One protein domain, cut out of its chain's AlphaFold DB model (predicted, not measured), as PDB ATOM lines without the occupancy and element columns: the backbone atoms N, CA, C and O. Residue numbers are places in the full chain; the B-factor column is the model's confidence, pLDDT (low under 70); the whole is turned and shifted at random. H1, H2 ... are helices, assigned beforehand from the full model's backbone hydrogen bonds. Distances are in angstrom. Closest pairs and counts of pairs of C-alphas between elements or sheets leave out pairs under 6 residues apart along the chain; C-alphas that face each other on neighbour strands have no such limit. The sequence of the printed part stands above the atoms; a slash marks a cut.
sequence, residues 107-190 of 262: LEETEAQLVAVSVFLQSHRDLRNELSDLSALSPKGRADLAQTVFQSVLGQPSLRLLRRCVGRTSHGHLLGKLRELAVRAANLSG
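This is residues 107 to 190 of the 262 residues of the protein "ATP synthase subunit delta" of Actinomyces sp. oral taxon 181 str. F0379 (UniProt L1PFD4). H1, H4 and H5 form a three-helix bundle: H1 and H5 lie side by side, and H4 crosses them at a slant. H3 packs on H4 away from that pair, and short H2 turns off the end of H1. The printed part has 84 residues with five named helices, H1 to H5 in order, and no named strand: all helix. It is compact, radius of gyration of the C-alphas 11.9 A, spanning 40 by 23 by 21 A.

H1, residues 107 to 123, and H2, residues 125 to 130, only just touch, only at the corner, with 3 pairs of C-alphas within 8 A, closest Leu 121 and Arg 128, 5.5 A. H3, residues 139 to 150, and H4, residues 156 to 168, form a hairpin; their closest C-alphas, of Pro 139 and Gly 167, are 4.2 A apart. H1 touches H4 with residues 110 to 114 alone, closest C-alphas Thr 110 and Ser 158, 5.3 A, at a steep tilt of 45 degrees. H5, residues 174 to 188, touches H1 at a shallow tilt of 21 degrees, opposite ways, closest C-alphas Glu 111 and Ala 182, 4.9 A. H1 and H3 are apart. In the five helices every O i to N i+4 pair is within hydrogen-bond range.

H1 begins at C-alpha 107 (-58.810, -20.681, -6.126) and is 24.6 A long; H2 is 8.7 A, H3 16.6 A, H4 18.3 A. H5, 21.0 A, ends at C-alpha 188 (-56.739, -28.316, -8.836).

The C-alphas farthest apart, of Ser 135 and Gly 190, are 40.4 A apart. The printed part has no cut and no long link. The pLDDT is under 70 at residues 170 to 171 and 190.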
ATOM      1  N   LEU A 107     -60.038 -19.920  -5.844       94.38
ATOM      2  CA  LEU A 107     -58.810 -20.681  -6.126       94.38
ATOM      3  C   LEU A 107     -57.897 -19.988  -7.147       94.38
ATOM      4  O   LEU A 107     -56.683 -19.997  -6.972       94.38
ATOM      5  N   GLU A 108     -58.462 -19.379  -8.191       89.50
ATOM      6  CA  GLU A 108     -57.682 -18.648  -9.200       89.50
ATOM      7  C   GLU A 108     -56.963 -17.441  -8.599       89.50
ATOM      8  O   GLU A 108     -55.770 -17.239  -8.822       89.50
ATOM      9  N   GLU A 109     -57.682 -16.655  -7.798       94.44
ATOM     10  CA  GLU A 109     -57.087 -15.533  -7.081       94.44
ATOM     11  C   GLU A 109     -55.984 -16.031  -6.137       94.44
ATOM     12  O   GLU A 109     -54.908 -15.436  -6.071       94.44
ATOM     13  N   THR A 110     -56.219 -17.166  -5.470       97.50
ATOM     14  CA  THR A 110     -55.243 -17.802  -4.577       97.50
ATOM     15  C   THR A 110     -53.972 -18.216  -5.322       97.50
ATOM     16  O   THR A 110     -52.864 -17.913  -4.882       97.50
ATOM     17  N   GLU A 111     -54.109 -18.864  -6.480       95.06
ATOM     18  CA  GLU A 111     -52.995 -19.223  -7.361       95.06
ATOM     19  C   GLU A 111     -52.181 -17.983  -7.759       95.06
ATOM     20  O   GLU A 111     -50.965 -17.933  -7.539       95.06
ATOM     21  N   ALA A 112     -52.854 -16.960  -8.297       90.38
ATOM     22  CA  ALA A 112     -52.217 -15.729  -8.754       90.38
ATOM     23  C   ALA A 112     -51.476 -15.015  -7.613       90.38
ATOM     24  O   ALA A 112     -50.341 -14.562  -7.786       90.38
ATOM     25  N   GLN A 113     -52.079 -14.966  -6.426       97.69
ATOM     26  CA  GLN A 113     -51.482 -14.397  -5.221       97.69
ATOM     27  C   GLN A 113     -50.239 -15.172  -4.759       97.69
ATOM     28  O   GLN A 113     -49.225 -14.551  -4.435       97.69
ATOM     29  N   LEU A 114     -50.257 -16.511  -4.773       97.00
ATOM     30  CA  LEU A 114     -49.084 -17.327  -4.425       97.00
ATOM     31  C   LEU A 114     -47.911 -17.088  -5.392       97.00
ATOM     32  O   LEU A 114     -46.762 -16.947  -4.953       97.00
ATOM     33  N   VAL A 115     -48.189 -16.976  -6.698       92.38
ATOM     34  CA  VAL A 115     -47.181 -16.604  -7.708       92.38
ATOM     35  C   VAL A 115     -46.646 -15.197  -7.446       92.38
ATOM     36  O   VAL A 115     -45.427 -15.006  -7.385       92.38
ATOM     37  N   ALA A 116     -47.535 -14.223  -7.245       91.38
ATOM     38  CA  ALA A 116     -47.171 -12.830  -7.013       91.38
ATOM     39  C   ALA A 116     -46.279 -12.672  -5.773       91.38
ATOM     40  O   ALA A 116     -45.240 -12.015  -5.845       91.38
ATOM     41  N   VAL A 117     -46.612 -13.341  -4.664       96.19
ATOM     42  CA  VAL A 117     -45.789 -13.347  -3.444       96.19
ATOM     43  C   VAL A 117     -44.429 -13.988  -3.705       96.19
ATOM     44  O   VAL A 117     -43.411 -13.447  -3.274       96.19
ATOM     45  N   SER A 118     -44.367 -15.106  -4.438       92.56
ATOM     46  CA  SER A 118     -43.080 -15.725  -4.768       92.56
ATOM     47  C   SER A 118     -42.187 -14.796  -5.598       92.56
ATOM     48  O   SER A 118     -40.977 -14.772  -5.366       92.56
ATOM     49  N   VAL A 119     -42.744 -14.062  -6.565       89.69
ATOM     50  CA  VAL A 119     -41.996 -13.092  -7.385       89.69
ATOM     51  C   VAL A 119     -41.575 -11.889  -6.541       89.69
ATOM     52  O   VAL A 119     -40.414 -11.479  -6.577       89.69
ATOM     53  N   PHE A 120     -42.480 -11.366  -5.714       93.19
ATOM     54  CA  PHE A 120     -42.198 -10.259  -4.807       93.19
ATOM     55  C   PHE A 120     -41.050 -10.595  -3.847       93.19
ATOM     56  O   PHE A 120     -40.061  -9.863  -3.785       93.19
ATOM     57  N   LEU A 121     -41.117 -11.740  -3.164       92.69
ATOM     58  CA  LEU A 121     -40.069 -12.192  -2.247       92.69
ATOM     59  C   LEU A 121     -38.759 -12.523  -2.967       92.69
ATOM     60  O   LEU A 121     -37.695 -12.434  -2.358       92.69
ATOM     61  N   GLN A 122     -38.784 -12.900  -4.249       89.81
ATOM     62  CA  GLN A 122     -37.566 -13.082  -5.043       89.81
ATOM     63  C   GLN A 122     -36.801 -11.759  -5.209       89.81
ATOM     64  O   GLN A 122     -35.575 -11.744  -5.038       89.81
ATOM     65  N   SER A 123     -37.528 -10.668  -5.459       90.06
ATOM     66  CA  SER A 123     -36.985  -9.314  -5.627       90.06
ATOM     67  C   SER A 123     -36.645  -8.610  -4.304       90.06
ATOM     68  O   SER A 123     -35.776  -7.745  -4.296       90.06
ATOM     69  N   HIS A 124     -37.245  -9.015  -3.180       93.56
ATOM     70  CA  HIS A 124     -37.015  -8.423  -1.853       93.56
ATOM     71  C   HIS A 124     -36.227  -9.377  -0.948       93.56
ATOM     72  O   HIS A 124     -36.788 -10.099  -0.121       93.56
ATOM     73  N   ARG A 125     -34.898  -9.411  -1.132       91.06
ATOM     74  CA  ARG A 125     -34.018 -10.372  -0.443       91.06
ATOM     75  C   ARG A 125     -34.033 -10.226   1.078       91.06
ATOM     76  O   ARG A 125     -34.073 -11.253   1.746       91.06
ATOM     77  N   ASP A 126     -34.027  -9.001   1.593       90.75
ATOM     78  CA  ASP A 126     -33.935  -8.745   3.035       90.75
ATOM     79  C   ASP A 126     -35.171  -9.271   3.769       90.75
ATOM     80  O   ASP A 126     -35.049 -10.110   4.657       90.75
ATOM     81  N   LEU A 127     -36.370  -8.919   3.289       90.81
ATOM     82  CA  LEU A 127     -37.624  -9.459   3.816       90.81
ATOM     83  C   LEU A 127     -37.680 -10.989   3.707       90.81
ATOM     84  O   LEU A 127     -38.086 -11.674   4.640       90.81
ATOM     85  N   ARG A 128     -37.264 -11.557   2.569       90.50
ATOM     86  CA  ARG A 128     -37.231 -13.018   2.404       90.50
ATOM     87  C   ARG A 128     -36.293 -13.684   3.415       90.50
ATOM     88  O   ARG A 128     -36.611 -14.779   3.883       90.50
ATOM     89  N   ASN A 129     -35.159 -13.057   3.723       88.19
ATOM     90  CA  ASN A 129     -34.221 -13.551   4.725       88.19
ATOM     91  C   ASN A 129     -34.849 -13.487   6.119       88.19
ATOM     92  O   ASN A 129     -34.856 -14.511   6.790       88.19
ATOM     93  N   GLU A 130     -35.473 -12.373   6.510       87.62
ATOM     94  CA  GLU A 130     -36.185 -12.273   7.797       87.62
ATOM     95  C   GLU A 130     -37.294 -13.329   7.938       87.62
ATOM     96  O   GLU A 130     -37.415 -13.990   8.970       87.62
ATOM     97  N   LEU A 131     -38.057 -13.575   6.868       89.19
ATOM     98  CA  LEU A 131     -39.092 -14.614   6.831       89.19
ATOM     99  C   LEU A 131     -38.536 -16.049   6.804       89.19
ATOM    100  O   LEU A 131     -39.307 -16.997   6.924       89.19
ATOM    101  N   SER A 132     -37.224 -16.237   6.651       84.81
ATOM    102  CA  SER A 132     -36.580 -17.560   6.623       84.81
ATOM    103  C   SER A 132     -35.560 -17.767   7.751       84.81
ATOM    104  O   SER A 132     -35.038 -18.878   7.896       84.81
ATOM    105  N   ASP A 133     -35.274 -16.725   8.536       80.31
ATOM    106  CA  ASP A 133     -34.249 -16.738   9.572       80.31
ATOM    107  C   ASP A 133     -34.735 -17.492  10.818       80.31
ATOM    108  O   ASP A 133     -35.666 -17.093  11.524       80.31
ATOM    109  N   LEU A 134     -34.089 -18.628  11.087       75.69
ATOM    110  CA  LEU A 134     -34.378 -19.477  12.242       75.69
ATOM    111  C   LEU A 134     -33.821 -18.920  13.558       75.69
ATOM    112  O   LEU A 134     -34.262 -19.355  14.619       75.69
ATOM    113  N   SER A 135     -32.843 -18.017  13.492       76.75
ATOM    114  CA  SER A 135     -32.146 -17.463  14.654       76.75
ATOM    115  C   SER A 135     -32.799 -16.189  15.189       76.75
ATOM    116  O   SER A 135     -32.772 -15.955  16.394       76.75
ATOM    117  N   ALA A 136     -33.427 -15.403  14.311       76.31
ATOM    118  CA  ALA A 136     -34.037 -14.128  14.676       76.31
ATOM    119  C   ALA A 136     -35.449 -14.275  15.262       76.31
ATOM    120  O   ALA A 136     -35.798 -13.597  16.227       76.31
ATOM    121  N   LEU A 137     -36.279 -15.151  14.684       80.81
ATOM    122  CA  LEU A 137     -37.696 -15.261  15.030       80.81
ATOM    123  C   LEU A 137     -38.134 -16.719  15.181       80.81
ATOM    124  O   LEU A 137     -37.730 -17.607  14.426       80.81
ATOM    125  N   SER A 138     -39.041 -16.954  16.133       89.25
ATOM    126  CA  SER A 138     -39.728 -18.242  16.261       89.25
ATOM    127  C   SER A 138     -40.596 -18.524  15.022       89.25
ATOM    128  O   SER A 138     -40.997 -17.583  14.330       89.25
ATOM    129  N   PRO A 139     -40.961 -19.792  14.746       88.19
ATOM    130  CA  PRO A 139     -41.908 -20.134  13.679       88.19
ATOM    131  C   PRO A 139     -43.177 -19.272  13.689       88.19
ATOM    132  O   PRO A 139     -43.606 -18.779  12.646       88.19
ATOM    133  N   LYS A 140     -43.735 -19.034  14.884       90.06
ATOM    134  CA  LYS A 140     -44.895 -18.163  15.078       90.06
ATOM    135  C   LYS A 140     -44.566 -16.701  14.768       90.06
ATOM    136  O   LYS A 140     -45.299 -16.076  14.016       90.06
ATOM    137  N   GLY A 141     -43.445 -16.184  15.274       91.50
ATOM    138  CA  GLY A 141     -43.021 -14.803  15.016       91.50
ATOM    139  C   GLY A 141     -42.842 -14.504  13.527       91.50
ATOM    140  O   GLY A 141     -43.280 -13.459  13.054       91.50
ATOM    141  N   ARG A 142     -42.286 -15.447  12.756       91.94
ATOM    142  CA  ARG A 142     -42.184 -15.296  11.296       91.94
ATOM    143  C   ARG A 142     -43.548 -15.335  10.608       91.94
ATOM    144  O   ARG A 142     -43.798 -14.544   9.703       91.94
ATOM    145  N   ALA A 143     -44.440 -16.232  11.030       93.19
ATOM    146  CA  ALA A 143     -45.802 -16.286  10.503       93.19
ATOM    147  C   ALA A 143     -46.601 -15.007  10.819       93.19
ATOM    148  O   ALA A 143     -47.391 -14.559   9.991       93.19
ATOM    149  N   ASP A 144     -46.381 -14.400  11.984       93.88
ATOM    150  CA  ASP A 144     -47.017 -13.140  12.374       93.88
ATOM    151  C   ASP A 144     -46.432 -11.954  11.587       93.88
ATOM    152  O   ASP A 144     -47.193 -11.125  11.094       93.88
ATOM    153  N   LEU A 145     -45.114 -11.927  11.339       93.12
ATOM    154  CA  LEU A 145     -44.493 -10.956  10.427       93.12
ATOM    155  C   LEU A 145     -45.074 -11.062   9.008       93.12
ATOM    156  O   LEU A 145     -45.469 -10.053   8.422       93.12
ATOM    157  N   ALA A 146     -45.188 -12.281   8.468       94.69
ATOM    158  CA  ALA A 146     -45.832 -12.506   7.174       94.69
ATOM    159  C   ALA A 146     -47.283 -12.001   7.170       94.69
ATOM    160  O   ALA A 146     -47.718 -11.392   6.194       94.69
ATOM    161  N   GLN A 147     -48.021 -12.207   8.265       96.00
ATOM    162  CA  GLN A 147     -49.368 -11.668   8.399       96.00
ATOM    163  C   GLN A 147     -49.368 -10.140   8.330       96.00
ATOM    164  O   GLN A 147     -50.083  -9.577   7.508       96.00
ATOM    165  N   THR A 148     -48.544  -9.465   9.131       96.38
ATOM    166  CA  THR A 148     -48.474  -7.997   9.152       96.38
ATOM    167  C   THR A 148     -48.165  -7.410   7.777       96.38
ATOM    168  O   THR A 148     -48.790  -6.426   7.387       96.38
ATOM    169  N   VAL A 149     -47.236  -8.018   7.035       95.81
ATOM    170  CA  VAL A 149     -46.798  -7.512   5.728       95.81
ATOM    171  C   VAL A 149     -47.846  -7.743   4.637       95.81
ATOM    172  O   VAL A 149     -48.032  -6.877   3.785       95.81
ATOM    173  N   PHE A 150     -48.527  -8.891   4.641       97.25
ATOM    174  CA  PHE A 150     -49.325  -9.333   3.493       97.25
ATOM    175  C   PHE A 150     -50.848  -9.338   3.713       97.25
ATOM    176  O   PHE A 150     -51.592  -9.512   2.750       97.25
ATOM    177  N   GLN A 151     -51.345  -9.117   4.936       96.56
ATOM    178  CA  GLN A 151     -52.785  -9.193   5.244       96.56
ATOM    179  C   GLN A 151     -53.671  -8.212   4.465       96.56
ATOM    180  O   GLN A 151     -54.856  -8.471   4.304       96.56
ATOM    181  N   SER A 152     -53.127  -7.082   4.005       95.81
ATOM    182  CA  SER A 152     -53.884  -6.076   3.248       95.81
ATOM    183  C   SER A 152     -53.969  -6.368   1.749       95.81
ATOM    184  O   SER A 152     -54.727  -5.696   1.054       95.81
ATOM    185  N   VAL A 153     -53.188  -7.329   1.242       95.31
ATOM    186  CA  VAL A 153     -53.064  -7.617  -0.200       95.31
ATOM    187  C   VAL A 153     -53.402  -9.058  -0.573       95.31
ATOM    188  O   VAL A 153     -53.619  -9.335  -1.749       95.31
ATOM    189  N   LEU A 154     -53.424  -9.979   0.396       97.62
ATOM    190  CA  LEU A 154     -53.739 -11.387   0.163       97.62
ATOM    191  C   LEU A 154     -55.126 -11.746   0.683       97.62
ATOM    192  O   LEU A 154     -55.500 -11.378   1.797       97.62
ATOM    193  N   GLY A 155     -55.832 -12.568  -0.091       97.19
ATOM    194  CA  GLY A 155     -57.003 -13.289   0.382       97.19
ATOM    195  C   GLY A 155     -56.644 -14.284   1.490       97.19
ATOM    196  O   GLY A 155     -55.493 -14.716   1.630       97.19
ATOM    197  N   GLN A 156     -57.649 -14.672   2.278       96.69
ATOM    198  CA  GLN A 156     -57.490 -15.579   3.422       96.69
ATOM    199  C   GLN A 156     -56.741 -16.886   3.087       96.69
ATOM    200  O   GLN A 156     -55.769 -17.185   3.788       96.69
ATOM    201  N   PRO A 157     -57.084 -17.637   2.016       97.81
ATOM    202  CA  PRO A 157     -56.387 -18.887   1.690       97.81
ATOM    203  C   PRO A 157     -54.890 -18.685   1.408       97.81
ATOM    204  O   PRO A 157     -54.041 -19.362   1.995       97.81
ATOM    205  N   SER A 158     -54.551 -17.695   0.576       98.31
ATOM    206  CA  SER A 158     -53.168 -17.333   0.239       98.31
ATOM    207  C   SER A 158     -52.374 -16.916   1.467       98.31
ATOM    208  O   SER A 158     -51.249 -17.377   1.676       98.31
ATOM    209  N   LEU A 159     -52.967 -16.060   2.306       98.19
ATOM    210  CA  LEU A 159     -52.343 -15.601   3.537       98.19
ATOM    211  C   LEU A 159     -52.091 -16.774   4.485       98.19
ATOM    212  O   LEU A 159     -51.006 -16.888   5.057       98.19
ATOM    213  N   ARG A 160     -53.062 -17.682   4.629       98.00
ATOM    214  CA  ARG A 160     -52.933 -18.832   5.522       98.00
ATOM    215  C   ARG A 160     -51.844 -19.803   5.071       98.00
ATOM    216  O   ARG A 160     -51.069 -20.265   5.918       98.00
ATOM    217  N   LEU A 161     -51.751 -20.073   3.768       98.12
ATOM    218  CA  LEU A 161     -50.689 -20.886   3.170       98.12
ATOM    219  C   LEU A 161     -49.316 -20.222   3.304       98.12
ATOM    220  O   LEU A 161     -48.353 -20.890   3.685       98.12
ATOM    221  N   LEU A 162     -49.221 -18.909   3.066       97.19
ATOM    222  CA  LEU A 162     -47.982 -18.156   3.252       97.19
ATOM    223  C   LEU A 162     -47.495 -18.247   4.701       97.19
ATOM    224  O   LEU A 162     -46.339 -18.598   4.937       97.19
ATOM    225  N   ARG A 163     -48.383 -17.999   5.673       96.50
ATOM    226  CA  ARG A 163     -48.069 -18.127   7.103       96.50
ATOM    227  C   ARG A 163     -47.589 -19.536   7.452       96.50
ATOM    228  O   ARG A 163     -46.586 -19.669   8.156       96.50
ATOM    229  N   ARG A 164     -48.246 -20.584   6.926       96.19
ATOM    230  CA  ARG A 164     -47.810 -21.981   7.127       96.19
ATOM    231  C   ARG A 164     -46.407 -22.206   6.577       96.19
ATOM    232  O   ARG A 164     -45.543 -22.704   7.295       96.19
ATOM    233  N   CYS A 165     -46.165 -21.795   5.332       94.56
ATOM    234  CA  CYS A 165     -44.877 -21.963   4.668       94.56
ATOM    235  C   CYS A 165     -43.765 -21.258   5.440       94.56
ATOM    236  O   CYS A 165     -42.746 -21.870   5.733       94.56
ATOM    237  N   VAL A 166     -43.967 -20.000   5.822       92.94
ATOM    238  CA  VAL A 166     -42.987 -19.206   6.574       92.94
ATOM    239  C   VAL A 166     -42.688 -19.812   7.955       92.94
ATOM    240  O   VAL A 166     -41.532 -19.861   8.387       92.94
ATOM    241  N   GLY A 167     -43.709 -20.329   8.643       89.31
ATOM    242  CA  GLY A 167     -43.527 -20.998   9.931       89.31
ATOM    243  C   GLY A 167     -42.726 -22.300   9.822       89.31
ATOM    244  O   GLY A 167     -41.888 -22.585  10.678       89.31
ATOM    245  N   ARG A 168     -42.942 -23.078   8.756       85.62
ATOM    246  CA  ARG A 168     -42.374 -24.430   8.592       85.62
ATOM    247  C   ARG A 168     -41.054 -24.468   7.828       85.62
ATOM    248  O   ARG A 168     -40.275 -25.400   8.003       85.62
ATOM    249  N   THR A 169     -40.805 -23.482   6.979       78.62
ATOM    250  CA  THR A 169     -39.684 -23.514   6.044       78.62
ATOM    251  C   THR A 169     -38.447 -22.853   6.641       78.62
ATOM    252  O   THR A 169     -38.528 -21.792   7.256       78.62
ATOM    253  N   SER A 170     -37.289 -23.478   6.443       69.81
ATOM    254  CA  SER A 170     -35.978 -22.900   6.735       69.81
ATOM    255  C   SER A 170     -35.314 -22.373   5.458       69.81
ATOM    256  O   SER A 170     -35.698 -22.749   4.346       69.81
ATOM    257  N   HIS A 171     -34.347 -21.465   5.629       69.69
ATOM    258  CA  HIS A 171     -33.481 -20.865   4.604       69.69
ATOM    259  C   HIS A 171     -33.506 -21.529   3.213       69.69
ATOM    260  O   HIS A 171     -33.093 -22.669   3.034       69.69
ATOM    261  N   GLY A 172     -33.935 -20.766   2.201       73.94
ATOM    262  CA  GLY A 172     -33.812 -21.132   0.782       73.94
ATOM    263  C   GLY A 172     -34.985 -21.918   0.187       73.94
ATOM    264  O   GLY A 172     -35.145 -21.918  -1.031       73.94
ATOM    265  N   HIS A 173     -35.855 -22.512   1.007       86.81
ATOM    266  CA  HIS A 173     -36.945 -23.362   0.511       86.81
ATOM    267  C   HIS A 173     -38.291 -22.635   0.326       86.81
ATOM    268  O   HIS A 173     -39.158 -23.141  -0.386       86.81
ATOM    269  N   LEU A 174     -38.469 -21.436   0.903       91.31
ATOM    270  CA  LEU A 174     -39.758 -20.723   0.927       91.31
ATOM    271  C   LEU A 174     -40.311 -20.455  -0.482       91.31
ATOM    272  O   LEU A 174     -41.461 -20.776  -0.769       91.31
ATOM    273  N   LEU A 175     -39.479 -19.921  -1.381       91.75
ATOM    274  CA  LEU A 175     -39.888 -19.645  -2.765       91.75
ATOM    275  C   LEU A 175     -40.267 -20.927  -3.513       91.75
ATOM    276  O   LEU A 175     -41.206 -20.929  -4.301       91.75
ATOM    277  N   GLY A 176     -39.535 -22.017  -3.265       90.44
ATOM    278  CA  GLY A 176     -39.845 -23.323  -3.841       90.44
ATOM    279  C   GLY A 176     -41.217 -23.811  -3.390       90.44
ATOM    280  O   GLY A 176     -42.027 -24.187  -4.232       90.44
ATOM    281  N   LYS A 177     -41.510 -23.719  -2.085       93.25
ATOM    282  CA  LYS A 177     -42.787 -24.178  -1.534       93.25
ATOM    283  C   LYS A 177     -43.976 -23.350  -2.023       93.25
ATOM    284  O   LYS A 177     -45.000 -23.921  -2.379       93.25
ATOM    285  N   LEU A 178     -43.832 -22.026  -2.115       94.81
ATOM    286  CA  LEU A 178     -44.884 -21.160  -2.660       94.81
ATOM    287  C   LEU A 178     -45.185 -21.472  -4.132       94.81
ATOM    288  O   LEU A 178     -46.349 -21.553  -4.513       94.81
ATOM    289  N   ARG A 179     -44.150 -21.706  -4.952       91.56
ATOM    290  CA  ARG A 179     -44.335 -22.125  -6.352       91.56
ATOM    291  C   ARG A 179     -44.972 -23.504  -6.465       91.56
ATOM    292  O   ARG A 179     -45.824 -23.698  -7.321       91.56
ATOM    293  N   GLU A 180     -44.586 -24.446  -5.607       93.75
ATOM    294  CA  GLU A 180     -45.207 -25.773  -5.555       93.75
ATOM    295  C   GLU A 180     -46.707 -25.665  -5.250       93.75
ATOM    296  O   GLU A 180     -47.516 -26.270  -5.947       93.75
ATOM    297  N   LEU A 181     -47.091 -24.850  -4.262       96.31
ATOM    298  CA  LEU A 181     -48.495 -24.610  -3.927       96.31
ATOM    299  C   LEU A 181     -49.258 -23.923  -5.063       96.31
ATOM    300  O   LEU A 181     -50.388 -24.311  -5.336       96.31
ATOM    301  N   ALA A 182     -48.647 -22.959  -5.756       92.44
ATOM    302  CA  ALA A 182     -49.253 -22.345  -6.936       92.44
ATOM    303  C   ALA A 182     -49.491 -23.377  -8.054       92.44
ATOM    304  O   ALA A 182     -50.575 -23.427  -8.623       92.44
ATOM    305  N   VAL A 183     -48.523 -24.262  -8.321       88.56
ATOM    306  CA  VAL A 183     -48.694 -25.357  -9.294       88.56
ATOM    307  C   VAL A 183     -49.798 -26.324  -8.854       88.56
ATOM    308  O   VAL A 183     -50.604 -26.745  -9.680       88.56
ATOM    309  N   ARG A 184     -49.880 -26.661  -7.562       93.19
ATOM    310  CA  ARG A 184     -50.980 -27.482  -7.028       93.19
ATOM    311  C   ARG A 184     -52.333 -26.790  -7.203       93.19
ATOM    312  O   ARG A 184     -53.267 -27.433  -7.668       93.19
ATOM    313  N   ALA A 185     -52.428 -25.492  -6.911       92.94
ATOM    314  CA  ALA A 185     -53.637 -24.698  -7.125       92.94
ATOM    315  C   ALA A 185     -54.058 -24.694  -8.604       92.94
ATOM    316  O   ALA A 185     -55.214 -24.979  -8.919       92.94
ATOM    317  N   ALA A 186     -53.102 -24.485  -9.513       85.81
ATOM    318  CA  ALA A 186     -53.328 -24.540 -10.953       85.81
ATOM    319  C   ALA A 186     -53.845 -25.919 -11.398       85.81
ATOM    320  O   ALA A 186     -54.829 -26.003 -12.134       85.81
ATOM    321  N   ASN A 187     -53.243 -27.006 -10.900       84.69
ATOM    322  CA  ASN A 187     -53.687 -28.372 -11.189       84.69
ATOM    323  C   ASN A 187     -55.108 -28.633 -10.666       84.69
ATOM    324  O   ASN A 187     -55.934 -29.198 -11.382       84.69
ATOM    325  N   LEU A 188     -55.413 -28.182  -9.444       85.88
ATOM    326  CA  LEU A 188     -56.739 -28.316  -8.836       85.88
ATOM    327  C   LEU A 188     -57.808 -27.515  -9.571       85.88
ATOM    328  O   LEU A 188     -58.959 -27.947  -9.601       85.88
ATOM    329  N   SER A 189     -57.450 -26.389 -10.200       78.75
ATOM    330  CA  SER A 189     -58.392 -25.610 -11.008       78.75
ATOM    331  C   SER A 189     -58.996 -26.439 -12.147       78.75
ATOM    332  O   SER A 189     -60.065 -26.096 -12.649       78.75
ATOM    333  N   GLY A 190     -58.337 -27.539 -12.547       62.53
ATOM    334  CA  GLY A 190     -58.803 -28.424 -13.612       62.53
ATOM    335  C   GLY A 190     -58.950 -27.696 -14.947       62.53
ATOM    336  O   GLY A 190     -59.596 -28.208 -15.864       62.53
TER     337      GLY A 190